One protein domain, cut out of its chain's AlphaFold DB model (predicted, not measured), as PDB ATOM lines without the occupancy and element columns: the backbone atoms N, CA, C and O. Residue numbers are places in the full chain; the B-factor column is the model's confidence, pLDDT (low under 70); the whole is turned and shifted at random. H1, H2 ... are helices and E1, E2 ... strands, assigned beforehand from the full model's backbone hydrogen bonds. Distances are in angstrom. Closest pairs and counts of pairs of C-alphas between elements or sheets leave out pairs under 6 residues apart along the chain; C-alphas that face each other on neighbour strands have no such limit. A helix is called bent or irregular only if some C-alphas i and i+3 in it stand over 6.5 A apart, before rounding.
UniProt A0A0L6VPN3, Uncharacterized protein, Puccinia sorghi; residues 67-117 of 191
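This is residues 67 to 117 of the 191 residues of an uncharacterized protein of Puccinia sorghi (UniProt A0A0L6VPN3). This domain has little regular structure: a folded loop, residues 67 to 83, leads to helix H1 and a small hairpin, E1 and E2, at the other end, and the last residues run back from the hairpin toward the loop's end. The printed part has 51 residues; H1, E1 and E2 follow in that order, mixed in class, and hold only 15 of them. It is compact, with a radius of gyration of the C-alphas of 10.4 A, but elongated, spanning 29 by 19 by 16 A.

Start at C-alpha 67, (13.858, 13.286, -15.903). Find H1, residues 84 to 90, 9.2 A long, from (25.192, 18.395, -29.388); it is neither bent nor irregular, but only just: C-alphas 87 and 90 are 6.5 A apart. E1, residues 96 to 99, is 9.8 A long; E2, residues 102 to 105, is 10.2 A and ends at (33.571, 26.888, -19.231).

E1 and E2 form an antiparallel hairpin at 145 degrees; look for N 97 and O 104, 2.8 A apart, within hydrogen-bond range. Residues 103 to 104 of E2 also pair antiparallel with residues 110 to 111. The closest C-alphas of H1 and E1, Asp 90 and Val 96, are 5.4 A apart; H1 and E2 are apart. In H1, 2 of 3 O i to N i+4 pairs are within hydrogen-bond range.

The farthest C-alphas, of Ser 93 and Lys 117, are 31.9 A apart. The printed part has no cut, and both links are tight. The model's pLDDT is under 70 at residue 67 and residues 113 to 117.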
ATOM      1  N   SER A  67      13.162  14.000 -14.829       64.19
ATOM      2  CA  SER A  67      13.858  13.286 -15.903       64.19
ATOM      3  C   SER A  67      14.808  14.124 -16.777       64.19
ATOM      4  O   SER A  67      14.382  14.766 -17.732       64.19
ATOM      5  N   PHE A  68      16.113  14.020 -16.489       70.19
ATOM      6  CA  PHE A  68      17.242  14.333 -17.381       70.19
ATOM      7  C   PHE A  68      17.110  15.642 -18.187       70.19
ATOM      8  O   PHE A  68      16.987  15.628 -19.414       70.19
ATOM      9  N   LYS A  69      17.187  16.781 -17.492       82.88
ATOM     10  CA  LYS A  69      17.444  18.086 -18.115       82.88
ATOM     11  C   LYS A  69      18.944  18.245 -18.386       82.88
ATOM     12  O   LYS A  69      19.775  17.931 -17.534       82.88
ATOM     13  N   CYS A  70      19.301  18.751 -19.558       85.12
ATOM     14  CA  CYS A  70      20.664  19.155 -19.872       85.12
ATOM     15  C   CYS A  70      21.001  20.436 -19.095       85.12
ATOM     16  O   CYS A  70      20.305  21.432 -19.255       85.12
ATOM     17  N   TYR A  71      22.063  20.458 -18.287       85.00
ATOM     18  CA  TYR A  71      22.443  21.662 -17.524       85.00
ATOM     19  C   TYR A  71      23.159  22.719 -18.363       85.00
ATOM     20  O   TYR A  71      23.405  23.817 -17.881       85.00
ATOM     21  N   TYR A  72      23.489  22.389 -19.609       86.56
ATOM     22  CA  TYR A  72      24.117  23.319 -20.532       86.56
ATOM     23  C   TYR A  72      23.078  24.058 -21.394       86.56
ATOM     24  O   TYR A  72      23.000  25.277 -21.348       86.56
ATOM     25  N   CYS A  73      22.221  23.340 -22.132       87.88
ATOM     26  CA  CYS A  73      21.202  23.968 -22.991       87.88
ATOM     27  C   CYS A  73      19.794  24.011 -22.374       87.88
ATOM     28  O   CYS A  73      18.850  24.446 -23.028       87.88
ATOM     29  N   PHE A  74      19.627  23.512 -21.144       86.19
ATOM     30  CA  PHE A  74      18.363  23.481 -20.397       86.19
ATOM     31  C   PHE A  74      17.204  22.720 -21.064       86.19
ATOM     32  O   PHE A  74      16.076  22.768 -20.572       86.19
ATOM     33  N   GLN A  75      17.468  21.963 -22.129       84.94
ATOM     34  CA  GLN A  75      16.472  21.119 -22.783       84.94
ATOM     35  C   GLN A  75      16.309  19.782 -22.058       84.94
ATOM     36  O   GLN A  75      17.224  19.286 -21.397       84.94
ATOM     37  N   GLN A  76      15.129  19.191 -22.198       79.62
ATOM     38  CA  GLN A  76      14.858  17.825 -21.756       79.62
ATOM     39  C   GLN A  76      15.381  16.831 -22.814       79.62
ATOM     40  O   GLN A  76      15.768  17.239 -23.910       79.62
ATOM     41  N   ASN A  77      15.389  15.532 -22.501       78.00
ATOM     42  CA  ASN A  77      15.753  14.425 -23.409       78.00
ATOM     43  C   ASN A  77      17.261  14.135 -23.584       78.00
ATOM     44  O   ASN A  77      17.623  13.173 -24.257       78.00
ATOM     45  N   HIS A  78      18.164  14.907 -22.973       83.62
ATOM     46  CA  HIS A  78      19.593  14.575 -22.965       83.62
ATOM     47  C   HIS A  78      20.331  15.174 -21.762       83.62
ATOM     48  O   HIS A  78      19.887  16.146 -21.160       83.62
ATOM     49  N   SER A  79      21.483  14.596 -21.415       81.31
ATOM     50  CA  SER A  79      22.386  15.138 -20.394       81.31
ATOM     51  C   SER A  79      23.433  16.066 -21.008       81.31
ATOM     52  O   SER A  79      23.701  16.001 -22.209       81.31
ATOM     53  N   SER A  80      24.105  16.865 -20.175       83.88
ATOM     54  CA  SER A  80      25.219  17.735 -20.591       83.88
ATOM     55  C   SER A  80      26.305  16.964 -21.363       83.88
ATOM     56  O   SER A  80      26.867  17.475 -22.323       83.88
ATOM     57  N   ASN A  81      26.523  15.684 -21.029       80.50
ATOM     58  CA  ASN A  81      27.495  14.806 -21.696       80.50
ATOM     59  C   ASN A  81      27.094  14.337 -23.099       80.50
ATOM     60  O   ASN A  81      27.929  13.759 -23.792       80.50
ATOM     61  N   ARG A  82      25.831  14.512 -23.495       81.56
ATOM     62  CA  ARG A  82      25.309  14.169 -24.828       81.56
ATOM     63  C   ARG A  82      24.704  15.377 -25.541       81.56
ATOM     64  O   ARG A  82      23.988  15.215 -26.523       81.56
ATOM     65  N   CYS A  83      24.979  16.584 -25.051       86.94
ATOM     66  CA  CYS A  83      24.489  17.802 -25.670       86.94
ATOM     67  C   CYS A  83      25.276  18.095 -26.948       86.94
ATOM     68  O   CYS A  83      26.487  18.303 -26.904       86.94
ATOM     69  N   SER A  84      24.577  18.122 -28.084       87.44
ATOM     70  CA  SER A  84      25.192  18.395 -29.388       87.44
ATOM     71  C   SER A  84      25.865  19.769 -29.431       87.44
ATOM     72  O   SER A  84      26.967  19.885 -29.956       87.44
ATOM     73  N   ILE A  85      25.249  20.784 -28.816       88.56
ATOM     74  CA  ILE A  85      25.792  22.150 -28.767       88.56
ATOM     75  C   ILE A  85      27.119  22.152 -27.995       88.56
ATOM     76  O   ILE A  85      28.134  22.608 -28.510       88.56
ATOM     77  N   LEU A  86      27.141  21.530 -26.814       87.69
ATOM     78  CA  LEU A  86      28.342  21.425 -25.988       87.69
ATOM     79  C   LEU A  86      29.462  20.626 -26.677       87.69
ATOM     80  O   LEU A  86      30.623  21.022 -26.637       87.69
ATOM     81  N   ILE A  87      29.135  19.486 -27.298       85.12
ATOM     82  CA  ILE A  87      30.132  18.574 -27.889       85.12
ATOM     83  C   ILE A  87      30.657  19.085 -29.231       85.12
ATOM     84  O   ILE A  87      31.834  18.880 -29.530       85.12
ATOM     85  N   SER A  88      29.795  19.694 -30.043       84.56
ATOM     86  CA  SER A  88      30.103  20.023 -31.438       84.56
ATOM     87  C   SER A  88      30.492  21.482 -31.609       84.56
ATOM     88  O   SER A  88      31.462  21.755 -32.306       84.56
ATOM     89  N   LEU A  89      29.766  22.414 -30.984       88.19
ATOM     90  CA  LEU A  89      29.990  23.849 -31.161       88.19
ATOM     91  C   LEU A  89      31.003  24.365 -30.139       88.19
ATOM     92  O   LEU A  89      32.102  24.755 -30.508       88.19
ATOM     93  N   ASP A  90      30.684  24.264 -28.853       87.62
ATOM     94  CA  ASP A  90      31.462  24.930 -27.802       87.62
ATOM     95  C   ASP A  90      32.819  24.280 -27.532       87.62
ATOM     96  O   ASP A  90      33.797  24.946 -27.187       87.62
ATOM     97  N   LYS A  91      32.899  22.960 -27.702       85.75
ATOM     98  CA  LYS A  91      34.172  22.250 -27.628       85.75
ATOM     99  C   LYS A  91      35.066  22.570 -28.827       85.75
ATOM    100  O   LYS A  91      36.279  22.651 -28.656       85.75
ATOM    101  N   SER A  92      34.500  22.713 -30.030       86.25
ATOM    102  CA  SER A  92      35.298  23.023 -31.226       86.25
ATOM    103  C   SER A  92      35.701  24.495 -31.283       86.25
ATOM    104  O   SER A  92      36.795  24.800 -31.748       86.25
ATOM    105  N   SER A  93      34.879  25.393 -30.732       86.06
ATOM    106  CA  SER A  93      35.184  26.820 -30.591       86.06
ATOM    107  C   SER A  93      36.143  27.134 -29.439       86.06
ATOM    108  O   SER A  93      36.611  28.263 -29.327       86.06
ATOM    109  N   GLY A  94      36.427  26.166 -28.560       86.62
ATOM    110  CA  GLY A  94      37.255  26.369 -27.368       86.62
ATOM    111  C   GLY A  94      36.552  27.112 -26.226       86.62
ATOM    112  O   GLY A  94      37.202  27.448 -25.235       86.62
ATOM    113  N   SER A  95      35.237  27.331 -26.329       85.62
ATOM    114  CA  SER A  95      34.402  27.924 -25.272       85.62
ATOM    115  C   SER A  95      34.233  26.994 -24.068       85.62
ATOM    116  O   SER A  95      33.952  27.440 -22.957       85.62
ATOM    117  N   VAL A  96      34.413  25.688 -24.280       88.81
ATOM    118  CA  VAL A  96      34.353  24.673 -23.230       88.81
ATOM    119  C   VAL A  96      35.579  23.768 -23.312       88.81
ATOM    120  O   VAL A  96      35.903  23.202 -24.357       88.81
ATOM    121  N   LYS A  97      36.249  23.580 -22.174       90.06
ATOM    122  CA  LYS A  97      37.376  22.659 -22.003       90.06
ATOM    123  C   LYS A  97      36.889  21.368 -21.360       90.06
ATOM    124  O   LYS A  97      36.064  21.377 -20.451       90.06
ATOM    125  N   ARG A  98      37.413  20.227 -21.807       87.88
ATOM    126  CA  ARG A  98      37.135  18.930 -21.181       87.88
ATOM    127  C   ARG A  98      38.327  18.519 -20.326       87.88
ATOM    128  O   ARG A  98      39.399  18.272 -20.869       87.88
ATOM    129  N   ILE A  99      38.114  18.390 -19.019       87.62
ATOM    130  CA  ILE A  99      39.115  17.875 -18.077       87.62
ATOM    131  C   ILE A  99      38.559  16.570 -17.504       87.62
ATOM    132  O   ILE A  99      37.552  16.543 -16.793       87.62
ATOM    133  N   GLY A 100      39.164  15.449 -17.901       87.19
ATOM    134  CA  GLY A 100      38.665  14.112 -17.582       87.19
ATOM    135  C   GLY A 100      37.234  13.875 -18.089       87.19
ATOM    136  O   GLY A 100      36.967  13.828 -19.297       87.19
ATOM    137  N   LYS A 101      36.295  13.689 -17.154       80.12
ATOM    138  CA  LYS A 101      34.874  13.413 -17.440       80.12
ATOM    139  C   LYS A 101      33.975  14.649 -17.336       80.12
ATOM    140  O   LYS A 101      32.798  14.558 -17.670       80.12
ATOM    141  N   ALA A 102      34.523  15.775 -16.894       84.06
ATOM    142  CA  ALA A 102      33.790  17.010 -16.696       84.06
ATOM    143  C   ALA A 102      34.101  18.031 -17.794       84.06
ATOM    144  O   ALA A 102      35.181  18.034 -18.396       84.06
ATOM    145  N   TYR A 103      33.120  18.888 -18.048       87.00
ATOM    146  CA  TYR A 103      33.239  20.025 -18.945       87.00
ATOM    147  C   TYR A 103      33.324  21.302 -18.120       87.00
ATOM    148  O   TYR A 103      32.605  21.441 -17.133       87.00
ATOM    149  N   PHE A 104      34.204  22.201 -18.533       90.06
ATOM    150  CA  PHE A 104      34.505  23.460 -17.872       90.06
ATOM    151  C   PHE A 104      34.298  24.587 -18.869       90.06
ATOM    152  O   PHE A 104      34.744  24.476 -20.011       90.06
ATOM    153  N   LEU A 105      33.636  25.656 -18.451       89.12
ATOM    154  CA  LEU A 105      33.571  26.888 -19.231       89.12
ATOM    155  C   LEU A 105      34.951  27.575 -19.246       89.12
ATOM    156  O   LEU A 105      35.904  27.147 -18.584       89.12
ATOM    157  N   THR A 106      35.083  28.641 -20.031       87.06
ATOM    158  CA  THR A 106      36.302  29.466 -20.090       87.06
ATOM    159  C   THR A 106      36.670  30.119 -18.756       87.06
ATOM    160  O   THR A 106      37.846  30.386 -18.526       87.06
ATOM    161  N   ASP A 107      35.693  30.326 -17.876       85.06
ATOM    162  CA  ASP A 107      35.834  30.828 -16.503       85.06
ATOM    163  C   ASP A 107      36.270  29.741 -15.494       85.06
ATOM    164  O   ASP A 107      36.424  30.021 -14.309       85.06
ATOM    165  N   ASN A 108      36.521  28.513 -15.962       83.06
ATOM    166  CA  ASN A 108      36.791  27.313 -15.162       83.06
ATOM    167  C   ASN A 108      35.603  26.829 -14.313       83.06
ATOM    168  O   ASN A 108      35.779  25.942 -13.475       83.06
ATOM    169  N   THR A 109      34.388  27.324 -14.556       86.88
ATOM    170  CA  THR A 109      33.185  26.804 -13.904       86.88
ATOM    171  C   THR A 109      32.843  25.433 -14.482       86.88
ATOM    172  O   THR A 109      32.709  25.260 -15.697       86.88
ATOM    173  N   GLN A 110      32.696  24.432 -13.613       86.81
ATOM    174  CA  GLN A 110      32.331  23.080 -14.023       86.81
ATOM    175  C   GLN A 110      30.841  23.001 -14.375       86.81
ATOM    176  O   GLN A 110      29.982  23.321 -13.557       86.81
ATOM    177  N   ILE A 111      30.522  22.473 -15.558       84.44
ATOM    178  CA  ILE A 111      29.144  22.166 -15.949       84.44
ATOM    179  C   ILE A 111      28.678  20.936 -15.160       84.44
ATOM    180  O   ILE A 111      29.249  19.847 -15.333       84.44
ATOM    181  N   PRO A 112      27.621  21.053 -14.338       78.94
ATOM    182  CA  PRO A 112      27.088  19.923 -13.599       78.94
ATOM    183  C   PRO A 112      26.625  18.809 -14.545       78.94
ATOM    184  O   PRO A 112      25.927  19.033 -15.540       78.94
ATOM    185  N   TRP A 113      27.018  17.577 -14.223       69.94
ATOM    186  CA  TRP A 113      26.618  16.376 -14.958       69.94
ATOM    187  C   TRP A 113      25.617  15.509 -14.181       69.94
ATOM    188  O   TRP A 113      25.177  14.479 -14.695       69.94
ATOM    189  N   TYR A 114      25.249  15.913 -12.961       59.66
ATOM    190  CA  TYR A 114      24.458  15.090 -12.055       59.66
ATOM    191  C   TYR A 114      22.961  15.216 -12.296       59.66
ATOM    192  O   TYR A 114      22.351  16.256 -12.088       59.66
ATOM    193  N   THR A 115      22.369  14.086 -12.653       56.03
ATOM    194  CA  THR A 115      20.934  13.834 -12.594       56.03
ATOM    195  C   THR A 115      20.643  13.261 -11.214       56.03
ATOM    196  O   THR A 115      21.032  12.123 -10.958       56.03
ATOM    197  N   ASN A 116      20.055  14.059 -10.320       53.56
ATOM    198  CA  ASN A 116      19.215  13.633  -9.190       53.56
ATOM    199  C   ASN A 116      19.215  12.121  -8.852       53.56
ATOM    200  O   ASN A 116      18.211  11.422  -8.991       53.56
ATOM    201  N   LYS A 117      20.340  11.607  -8.353       49.59
ATOM    202  CA  LYS A 117      20.432  10.337  -7.635       49.59
ATOM    203  C   LYS A 117      21.397  10.566  -6.487       49.59
ATOM    204  O   LYS A 117      22.600  10.548  -6.695       49.59
TER     205      LYS A 117